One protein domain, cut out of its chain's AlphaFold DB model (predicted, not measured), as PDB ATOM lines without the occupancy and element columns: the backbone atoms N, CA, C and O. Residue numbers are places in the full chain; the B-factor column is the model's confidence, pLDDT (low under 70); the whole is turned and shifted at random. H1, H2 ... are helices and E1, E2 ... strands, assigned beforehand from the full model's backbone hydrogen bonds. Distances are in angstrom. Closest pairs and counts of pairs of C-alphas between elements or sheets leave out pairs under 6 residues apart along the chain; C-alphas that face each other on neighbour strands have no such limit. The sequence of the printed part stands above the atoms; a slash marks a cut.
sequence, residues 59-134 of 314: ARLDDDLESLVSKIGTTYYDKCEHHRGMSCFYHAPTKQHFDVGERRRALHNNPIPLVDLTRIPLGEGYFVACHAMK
ATOM      1  N   ALA A  59     120.471 211.066 174.611       62.09
ATOM      2  CA  ALA A  59     121.922 211.285 174.576       62.09
ATOM      3  C   ALA A  59     122.312 212.764 174.779       62.09
ATOM      4  O   ALA A  59     123.211 213.065 175.556       62.09
ATOM      5  N   ARG A  60     121.570 213.695 174.161       64.19
ATOM      6  CA  ARG A  60     121.848 215.141 174.267       64.19
ATOM      7  C   ARG A  60     121.671 215.704 175.684       64.19
ATOM      8  O   ARG A  60     122.351 216.657 176.040       64.19
ATOM      9  N   LEU A  61     120.782 215.117 176.493       69.94
ATOM     10  CA  LEU A  61     120.568 215.549 177.879       69.94
ATOM     11  C   LEU A  61     121.754 215.193 178.783       69.94
ATOM     12  O   LEU A  61     122.050 215.943 179.712       69.94
ATOM     13  N   ASP A  62     122.430 214.073 178.515       74.19
ATOM     14  CA  ASP A  62     123.613 213.659 179.273       74.19
ATOM     15  C   ASP A  62     124.814 214.582 178.956       74.19
ATOM     16  O   ASP A  62     125.508 215.016 179.880       74.19
ATOM     17  N   ASP A  63     124.992 214.981 177.687       76.75
ATOM     18  CA  ASP A  63     126.014 215.956 177.256       76.75
ATOM     19  C   ASP A  63     125.796 217.349 177.886       76.75
ATOM     20  O   ASP A  63     126.722 217.946 178.451       76.75
ATOM     21  N   ASP A  64     124.561 217.866 177.841       76.56
ATOM     22  CA  ASP A  64     124.200 219.157 178.448       76.56
ATOM     23  C   ASP A  64     124.391 219.136 179.977       76.56
ATOM     24  O   ASP A  64     124.857 220.116 180.573       76.56
ATOM     25  N   LEU A  65     124.097 218.005 180.629       79.25
ATOM     26  CA  LEU A  65     124.313 217.815 182.065       79.25
ATOM     27  C   LEU A  65     125.808 217.787 182.424       79.25
ATOM     28  O   LEU A  65     126.208 218.382 183.429       79.25
ATOM     29  N   GLU A  66     126.655 217.136 181.624       82.62
ATOM     30  CA  GLU A  66     128.106 217.125 181.840       82.62
ATOM     31  C   GLU A  66     128.733 218.511 181.612       82.62
ATOM     32  O   GLU A  66     129.576 218.949 182.406       82.62
ATOM     33  N   SER A  67     128.252 219.251 180.611       84.81
ATOM     34  CA  SER A  67     128.597 220.660 180.384       84.81
ATOM     35  C   SER A  67     128.234 221.533 181.595       84.81
ATOM     36  O   SER A  67     129.077 222.280 182.109       84.81
ATOM     37  N   LEU A  68     127.020 221.377 182.140       81.62
ATOM     38  CA  LEU A  68     126.568 222.098 183.335       81.62
ATOM     39  C   LEU A  68     127.426 221.773 184.568       81.62
ATOM     40  O   LEU A  68     127.857 222.683 185.279       81.62
ATOM     41  N   VAL A  69     127.719 220.491 184.812       84.25
ATOM     42  CA  VAL A  69     128.572 220.045 185.929       84.25
ATOM     43  C   VAL A  69     129.991 220.601 185.788       84.25
ATOM     44  O   VAL A  69     130.557 221.089 186.768       84.25
ATOM     45  N   SER A  70     130.547 220.610 184.576       86.81
ATOM     46  CA  SER A  70     131.870 221.181 184.286       86.81
ATOM     47  C   SER A  70     131.906 222.695 184.525       86.81
ATOM     48  O   SER A  70     132.855 223.220 185.120       86.81
ATOM     49  N   LYS A  71     130.838 223.408 184.143       87.88
ATOM     50  CA  LYS A  71     130.666 224.842 184.410       87.88
ATOM     51  C   LYS A  71     130.528 225.136 185.907       87.88
ATOM     52  O   LYS A  71     131.150 226.075 186.393       87.88
ATOM     53  N   ILE A  72     129.777 224.330 186.659       86.19
ATOM     54  CA  ILE A  72     129.656 224.459 188.122       86.19
ATOM     55  C   ILE A  72     131.008 224.204 188.802       86.19
ATOM     56  O   ILE A  72     131.419 224.996 189.650       86.19
ATOM     57  N   GLY A  73     131.727 223.153 188.397       87.75
ATOM     58  CA  GLY A  73     133.072 222.848 188.886       87.75
ATOM     59  C   GLY A  73     134.017 224.033 188.704       87.75
ATOM     60  O   GLY A  73     134.474 224.621 189.678       87.75
ATOM     61  N   THR A  74     134.233 224.466 187.464       90.12
ATOM     62  CA  THR A  74     135.101 225.620 187.148       90.12
ATOM     63  C   THR A  74     134.647 226.939 187.791       90.12
ATOM     64  O   THR A  74     135.477 227.790 188.122       90.12
ATOM     65  N   THR A  75     133.343 227.128 188.019       89.44
ATOM     66  CA  THR A  75     132.805 228.364 188.610       89.44
ATOM     67  C   THR A  75     132.936 228.416 190.132       89.44
ATOM     68  O   THR A  75     133.140 229.517 190.644       89.44
ATOM     69  N   TYR A  76     132.867 227.294 190.855       91.44
ATOM     70  CA  TYR A  76     132.790 227.284 192.329       91.44
ATOM     71  C   TYR A  76     133.908 226.518 193.051       91.44
ATOM     72  O   TYR A  76     134.032 226.655 194.270       91.44
ATOM     73  N   TYR A  77     134.722 225.729 192.349       92.69
ATOM     74  CA  TYR A  77     135.809 224.961 192.959       92.69
ATOM     75  C   TYR A  77     136.890 225.872 193.560       92.69
ATOM     76  O   TYR A  77     137.373 226.793 192.903       92.69
ATOM     77  N   ASP A  78     137.249 225.611 194.820       91.81
ATOM     78  CA  ASP A  78     138.315 226.275 195.597       91.81
ATOM     79  C   ASP A  78     138.198 227.810 195.760       91.81
ATOM     80  O   ASP A  78     139.088 228.455 196.308       91.81
ATOM     81  N   LYS A  79     137.066 228.418 195.372       90.25
ATOM     82  CA  LYS A  79     136.804 229.860 195.573       90.25
ATOM     83  C   LYS A  79     136.346 230.220 196.989       90.25
ATOM     84  O   LYS A  79     136.203 231.398 197.307       90.25
ATOM     85  N   CYS A  80     136.075 229.228 197.835       93.25
ATOM     86  CA  CYS A  80     135.606 229.442 199.198       93.25
ATOM     87  C   CYS A  80     136.753 229.306 200.205       93.25
ATOM     88  O   CYS A  80     137.251 228.206 200.433       93.25
ATOM     89  N   GLU A  81     137.101 230.399 200.890       94.50
ATOM     90  CA  GLU A  81     138.169 230.418 201.906       94.50
ATOM     91  C   GLU A  81     137.978 229.380 203.027       94.50
ATOM     92  O   GLU A  81     138.953 228.872 203.583       94.50
ATOM     93  N   HIS A  82     136.723 229.046 203.344       94.19
ATOM     94  CA  HIS A  82     136.349 228.091 204.390       94.19
ATOM     95  C   HIS A  82     136.326 226.624 203.934       94.19
ATOM     96  O   HIS A  82     136.382 225.733 204.781       94.19
ATOM     97  N   HIS A  83     136.241 226.359 202.627       91.25
ATOM     98  CA  HIS A  83     136.013 225.024 202.066       91.25
ATOM     99  C   HIS A  83     136.937 224.782 200.867       91.25
ATOM    100  O   HIS A  83     136.500 224.743 199.717       91.25
ATOM    101  N   ARG A  84     138.237 224.639 201.152       92.56
ATOM    102  CA  ARG A  84     139.246 224.326 200.134       92.56
ATOM    103  C   ARG A  84     139.061 222.919 199.569       92.56
ATOM    104  O   ARG A  84     138.747 221.991 200.313       92.56
ATOM    105  N   GLY A  85     139.307 222.762 198.272       89.69
ATOM    106  CA  GLY A  85     139.215 221.481 197.563       89.69
ATOM    107  C   GLY A  85     137.794 220.984 197.275       89.69
ATOM    108  O   GLY A  85     137.630 219.818 196.926       89.69
ATOM    109  N   MET A  86     136.764 221.830 197.403       90.69
ATOM    110  CA  MET A  86     135.396 221.491 196.997       90.69
ATOM    111  C   MET A  86     134.640 222.679 196.388       90.69
ATOM    112  O   MET A  86     135.010 223.838 196.575       90.69
ATOM    113  N   SER A  87     133.573 222.383 195.643       92.38
ATOM    114  CA  SER A  87     132.729 223.385 194.983       92.38
ATOM    115  C   SER A  87     131.662 223.909 195.941       92.38
ATOM    116  O   SER A  87     130.622 223.278 196.134       92.38
ATOM    117  N   CYS A  88     131.916 225.070 196.543       92.25
ATOM    118  CA  CYS A  88     131.056 225.667 197.563       92.25
ATOM    119  C   CYS A  88     130.418 226.973 197.070       92.25
ATOM    120  O   CYS A  88     131.117 227.915 196.697       92.25
ATOM    121  N   PHE A  89     129.093 227.077 197.175       91.56
ATOM    122  CA  PHE A  89     128.366 228.341 197.044       91.56
ATOM    123  C   PHE A  89     128.275 229.038 198.407       91.56
ATOM    124  O   PHE A  89     128.027 228.380 199.420       91.56
ATOM    125  N   TYR A  90     128.459 230.358 198.448       91.88
ATOM    126  CA  TYR A  90     128.283 231.173 199.653       91.88
ATOM    127  C   TYR A  90     127.057 232.071 199.514       91.88
ATOM    128  O   TYR A  90     127.010 232.948 198.655       91.88
ATOM    129  N   HIS A  91     126.081 231.878 200.396       88.62
ATOM    130  CA  HIS A  91     124.876 232.683 200.425       88.62
ATOM    131  C   HIS A  91     125.048 233.883 201.368       88.62
ATOM    132  O   HIS A  91     124.938 233.769 202.593       88.62
ATOM    133  N   ALA A  92     125.340 235.048 200.786       84.50
ATOM    134  CA  ALA A  92     125.723 236.247 201.529       84.50
ATOM    135  C   ALA A  92     124.677 236.769 202.547       84.50
ATOM    136  O   ALA A  92     125.123 237.214 203.609       84.50
ATOM    137  N   PRO A  93     123.347 236.701 202.310       82.00
ATOM    138  CA  PRO A  93     122.340 237.085 203.305       82.00
ATOM    139  C   PRO A  93     122.318 236.184 204.549       82.00
ATOM    140  O   PRO A  93     122.392 236.685 205.667       82.00
ATOM    141  N   THR A  94     122.280 234.853 204.387       83.75
ATOM    142  CA  THR A  94     122.185 233.917 205.533       83.75
ATOM    143  C   THR A  94     123.538 233.525 206.129       83.75
ATOM    144  O   THR A  94     123.572 232.835 207.147       83.75
ATOM    145  N   LYS A  95     124.653 233.942 205.510       88.38
ATOM    146  CA  LYS A  95     126.032 233.555 205.873       88.38
ATOM    147  C   LYS A  95     126.270 232.039 205.832       88.38
ATOM    148  O   LYS A  95     127.148 231.526 206.521       88.38
ATOM    149  N   GLN A  96     125.490 231.323 205.023       89.75
ATOM    150  CA  GLN A  96     125.560 229.869 204.888       89.75
ATOM    151  C   GLN A  96     126.353 229.455 203.651       89.75
ATOM    152  O   GLN A  96     126.397 230.156 202.640       89.75
ATOM    153  N   HIS A  97     126.966 228.282 203.747       92.19
ATOM    154  CA  HIS A  97     127.711 227.643 202.674       92.19
ATOM    155  C   HIS A  97     126.946 226.415 202.197       92.19
ATOM    156  O   HIS A  97     126.416 225.678 203.023       92.19
ATOM    157  N   PHE A  98     126.899 226.171 200.893       89.88
ATOM    158  CA  PHE A  98     126.212 225.017 200.315       89.88
ATOM    159  C   PHE A  98     127.157 224.257 199.386       89.88
ATOM    160  O   PHE A  98     127.828 224.862 198.549       89.88
ATOM    161  N   ASP A  99     127.193 222.934 199.537       89.69
ATOM    162  CA  ASP A  99     127.922 222.048 198.630       89.69
ATOM    163  C   ASP A  99     127.165 221.921 197.302       89.69
ATOM    164  O   ASP A  99     125.991 221.528 197.268       89.69
ATOM    165  N   VAL A 100     127.851 222.272 196.215       87.81
ATOM    166  CA  VAL A 100     127.355 222.206 194.835       87.81
ATOM    167  C   VAL A 100     128.019 221.063 194.052       87.81
ATOM    168  O   VAL A 100     127.571 220.734 192.958       87.81
ATOM    169  N   GLY A 101     129.081 220.450 194.585       77.44
ATOM    170  CA  GLY A 101     129.939 219.517 193.852       77.44
ATOM    171  C   GLY A 101     129.327 218.134 193.630       77.44
ATOM    172  O   GLY A 101     129.401 217.605 192.523       77.44
ATOM    173  N   GLU A 102     128.706 217.538 194.654       65.50
ATOM    174  CA  GLU A 102     128.356 216.101 194.626       65.50
ATOM    175  C   GLU A 102     126.858 215.780 194.422       65.50
ATOM    176  O   GLU A 102     126.437 214.619 194.467       65.50
ATOM    177  N   ARG A 103     126.014 216.781 194.122       62.81
ATOM    178  CA  ARG A 103     124.550 216.600 193.983       62.81
ATOM    179  C   ARG A 103     124.068 215.825 192.741       62.81
ATOM    180  O   ARG A 103     122.853 215.689 192.577       62.81
ATOM    181  N   ARG A 104     124.951 215.180 191.955       54.12
ATOM    182  CA  ARG A 104     124.566 214.183 190.917       54.12
ATOM    183  C   ARG A 104     123.622 213.082 191.460       54.12
ATOM    184  O   ARG A 104     122.878 212.488 190.684       54.12
ATOM    185  N   ARG A 105     123.613 212.826 192.781       50.91
ATOM    186  CA  ARG A 105     122.688 211.880 193.450       50.91
ATOM    187  C   ARG A 105     121.342 212.483 193.885       50.91
ATOM    188  O   ARG A 105     120.389 211.735 194.055       50.91
ATOM    189  N   ALA A 106     121.252 213.800 194.079       51.00
ATOM    190  CA  ALA A 106     120.026 214.471 194.534       51.00
ATOM    191  C   ALA A 106     119.105 214.882 193.371       51.00
ATOM    192  O   ALA A 106     117.890 214.939 193.538       51.00
ATOM    193  N   LEU A 107     119.682 215.149 192.197       51.09
ATOM    194  CA  LEU A 107     118.962 215.631 191.011       51.09
ATOM    195  C   LEU A 107     118.425 214.503 190.109       51.09
ATOM    196  O   LEU A 107     117.675 214.769 189.182       51.09
ATOM    197  N   HIS A 108     118.775 213.241 190.375       49.03
ATOM    198  CA  HIS A 108     118.527 212.125 189.450       49.03
ATOM    199  C   HIS A 108     117.049 211.702 189.293       49.03
ATOM    200  O   HIS A 108     116.738 210.951 188.377       49.03
ATOM    201  N   ASN A 109     116.156 212.149 190.188       46.44
ATOM    202  CA  ASN A 109     114.759 211.686 190.261       46.44
ATOM    203  C   ASN A 109     113.701 212.799 190.182       46.44
ATOM    204  O   ASN A 109     112.514 212.484 190.142       46.44
ATOM    205  N   ASN A 110     114.096 214.075 190.164       46.97
ATOM    206  CA  ASN A 110     113.166 215.202 190.088       46.97
ATOM    207  C   ASN A 110     113.486 216.035 188.842       46.97
ATOM    208  O   ASN A 110     114.668 216.289 188.598       46.97
ATOM    209  N   PRO A 111     112.482 216.496 188.070       44.75
ATOM    210  CA  PRO A 111     112.727 217.446 186.995       44.75
ATOM    211  C   PRO A 111     113.364 218.698 187.597       44.75
ATOM    212  O   PRO A 111     112.815 219.294 188.524       44.75
ATOM    213  N   ILE A 112     114.544 219.061 187.100       45.75
ATOM    214  CA  ILE A 112     115.252 220.258 187.546       45.75
ATOM    215  C   ILE A 112     114.473 221.453 186.975       45.75
ATOM    216  O   ILE A 112     114.417 221.573 185.748       45.75
ATOM    217  N   PRO A 113     113.839 222.314 187.798       46.91
ATOM    218  CA  PRO A 113     113.266 223.550 187.280       46.91
ATOM    219  C   PRO A 113     114.381 224.383 186.638       46.91
ATOM    220  O   PRO A 113     115.534 224.320 187.073       46.91
ATOM    221  N   LEU A 114     114.055 225.149 185.592       46.72
ATOM    222  CA  LEU A 114     115.024 225.948 184.834       46.72
ATOM    223  C   LEU A 114     115.447 227.196 185.635       46.72
ATOM    224  O   LEU A 114     115.094 228.326 185.309       46.72
ATOM    225  N   VAL A 115     116.159 226.961 186.732       49.97
ATOM    226  CA  VAL A 115     116.565 227.958 187.720       49.97
ATOM    227  C   VAL A 115     117.846 228.649 187.269       49.97
ATOM    228  O   VAL A 115     118.811 228.005 186.850       49.97
ATOM    229  N   ASP A 116     117.870 229.972 187.406       52.16
ATOM    230  CA  ASP A 116     119.070 230.782 187.225       52.16
ATOM    231  C   ASP A 116     120.162 230.341 188.217       52.16
ATOM    232  O   ASP A 116     120.073 230.580 189.420       52.16
ATOM    233  N   LEU A 117     121.232 229.719 187.713       49.19
ATOM    234  CA  LEU A 117     122.343 229.237 188.542       49.19
ATOM    235  C   LEU A 117     123.090 230.359 189.291       49.19
ATOM    236  O   LEU A 117     123.911 230.061 190.159       49.19
ATOM    237  N   THR A 118     122.836 231.631 188.976       50.00
ATOM    238  CA  THR A 118     123.386 232.782 189.706       50.00
ATOM    239  C   THR A 118     122.539 233.190 190.916       50.00
ATOM    240  O   THR A 118     123.075 233.794 191.850       50.00
ATOM    241  N   ARG A 119     121.253 232.814 190.953       56.50
ATOM    242  CA  ARG A 119     120.307 233.105 192.040       56.50
ATOM    243  C   ARG A 119     119.635 231.826 192.524       56.50
ATOM    244  O   ARG A 119     118.672 231.344 191.944       56.50
ATOM    245  N   ILE A 120     120.122 231.309 193.648       57.97
ATOM    246  CA  ILE A 120     119.497 230.172 194.322       57.97
ATOM    247  C   ILE A 120     118.145 230.610 194.921       57.97
ATOM    248  O   ILE A 120     118.158 231.456 195.819       57.97
ATOM    249  N   PRO A 121     117.000 230.034 194.499       53.53
ATOM    250  CA  PRO A 121     115.699 230.334 195.083       53.53
ATOM    251  C   PRO A 121     115.640 229.778 196.509       53.53
ATOM    252  O   PRO A 121     115.596 228.567 196.754       53.53
ATOM    253  N   LEU A 122     115.671 230.685 197.480       47.97
ATOM    254  CA  LEU A 122     115.533 230.351 198.892       47.97
ATOM    255  C   LEU A 122     114.082 229.954 199.172       47.97
ATOM    256  O   LEU A 122     113.158 230.683 198.835       47.97
ATOM    257  N   GLY A 123     113.870 228.812 199.826       48.91
ATOM    258  CA  GLY A 123     112.522 228.328 200.158       48.91
ATOM    259  C   GLY A 123     111.952 227.298 199.178       48.91
ATOM    260  O   GLY A 123     110.984 226.612 199.526       48.91
ATOM    261  N   GLU A 124     112.598 227.075 198.030       57.34
ATOM    262  CA  GLU A 124     112.505 225.776 197.362       57.34
ATOM    263  C   GLU A 124     113.277 224.728 198.179       57.34
ATOM    264  O   GLU A 124     114.365 224.986 198.707       57.34
ATOM    265  N   GLY A 125     112.713 223.521 198.303       57.94
ATOM    266  CA  GLY A 125     113.150 222.491 199.264       57.94
ATOM    267  C   GLY A 125     114.579 221.953 199.086       57.94
ATOM    268  O   GLY A 125     115.019 221.109 199.859       57.94
ATOM    269  N   TYR A 126     115.315 222.441 198.090       60.06
ATOM    270  CA  TYR A 126     116.691 222.067 197.788       60.06
ATOM    271  C   TYR A 126     117.734 222.816 198.640       60.06
ATOM    272  O   TYR A 126     118.847 222.305 198.811       60.06
ATOM    273  N   PHE A 127     117.400 223.986 199.198       64.38
ATOM    274  CA  PHE A 127     118.348 224.870 199.905       64.38
ATOM    275  C   PHE A 127     117.895 225.222 201.327       64.38
ATOM    276  O   PHE A 127     117.930 226.367 201.772       64.38
ATOM    277  N   VAL A 128     117.480 224.195 202.068       72.12
ATOM    278  CA  VAL A 128     117.143 224.304 203.493       72.12
ATOM    279  C   VAL A 128     118.416 224.481 204.330       72.12
ATOM    280  O   VAL A 128     119.436 223.847 204.063       72.12
ATOM    281  N   ALA A 129     118.345 225.271 205.406       69.38
ATOM    282  CA  ALA A 129     119.465 225.526 206.321       69.38
ATOM    283  C   ALA A 129     120.092 224.258 206.948       69.38
ATOM    284  O   ALA A 129     121.245 224.291 207.371       69.38
ATOM    285  N   CYS A 130     119.381 223.124 206.993       71.19
ATOM    286  CA  CYS A 130     119.939 221.837 207.430       71.19
ATOM    287  C   CYS A 130     120.928 221.212 206.424       71.19
ATOM    288  O   CYS A 130     121.734 220.370 206.815       71.19
ATOM    289  N   HIS A 131     120.893 221.639 205.157       76.44
ATOM    290  CA  HIS A 131     121.858 221.277 204.115       76.44
ATOM    291  C   HIS A 131     123.013 222.280 203.997       76.44
ATOM    292  O   HIS A 131     123.892 222.095 203.153       76.44
ATOM    293  N   ALA A 132     123.028 223.335 204.819       82.62
ATOM    294  CA  ALA A 132     124.163 224.235 204.890       82.62
ATOM    295  C   ALA A 132     125.370 223.509 205.502       82.62
ATOM    296  O   ALA A 132     125.291 222.892 206.569       82.62
ATOM    297  N   MET A 133     126.513 223.617 204.835       83.31
ATOM    298  CA  MET A 133     127.790 223.164 205.355       83.31
ATOM    299  C   MET A 133     128.134 223.921 206.632       83.31
ATOM    300  O   MET A 133     128.166 225.155 206.665       83.31
ATOM    301  N   LYS A 134     128.453 223.175 207.691       82.94
ATOM    302  CA  LYS A 134     129.088 223.755 208.873       82.94
ATOM    303  C   LYS A 134     130.504 224.156 208.488       82.94
ATOM    304  O   LYS A 134     131.318 223.277 208.225       82.94
TER     305      LYS A 134
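What this domain is: This is residues 59 to 134 of the 314 residues of an uncharacterized protein of Dendrothele bispora (strain CBS 962.96) (UniProt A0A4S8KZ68). With little regular structure, a small hairpin of two strands, E1 and E2, has the long helix H1 reaching away from it, and an unnamed stretch, residues 100 to 134, loops out and returns to E2. Residues 59 to 64 of H1 and residues 108 to 116 stick out. The 76 printed residues, 26 in named elements, run H1, E1, E2, class mixed; the whole is compact, radius of gyration of the C-alphas 12.7 A, spanning 38 by 27 by 20 A.

How they stand to each other: E1, residues 88 to 91, and E2, residues 96 to 99, form an antiparallel hairpin at 151 degrees, with N 89 and O 98 2.9 A apart, within hydrogen-bond range. Residues 97 to 98 of E2 also pair antiparallel with residues 132 to 133. The closest C-alphas of E1 and H1, residues 59 to 76, are those of Cys 88 and Tyr 76, 5.7 A apart. H1 and E2 are apart. In H1 every O i to N i+4 pair is within hydrogen-bond range.

Where its parts are: H1 measures 26.3 A, from C-alpha 59 at (121.922, 211.285, 174.576); E1 measures 9.8 A; E2 measures 10.3 A, ending at C-alpha 99, (127.922, 222.048, 198.630).

The domain as a whole: The C-alphas farthest apart, Ala 59 and Lys 95, are 38.6 A apart. The printed part has no cut; H1 to E1 is a long link. pLDDT is under 70 at residues 59 to 61, 102 to 127 and 129.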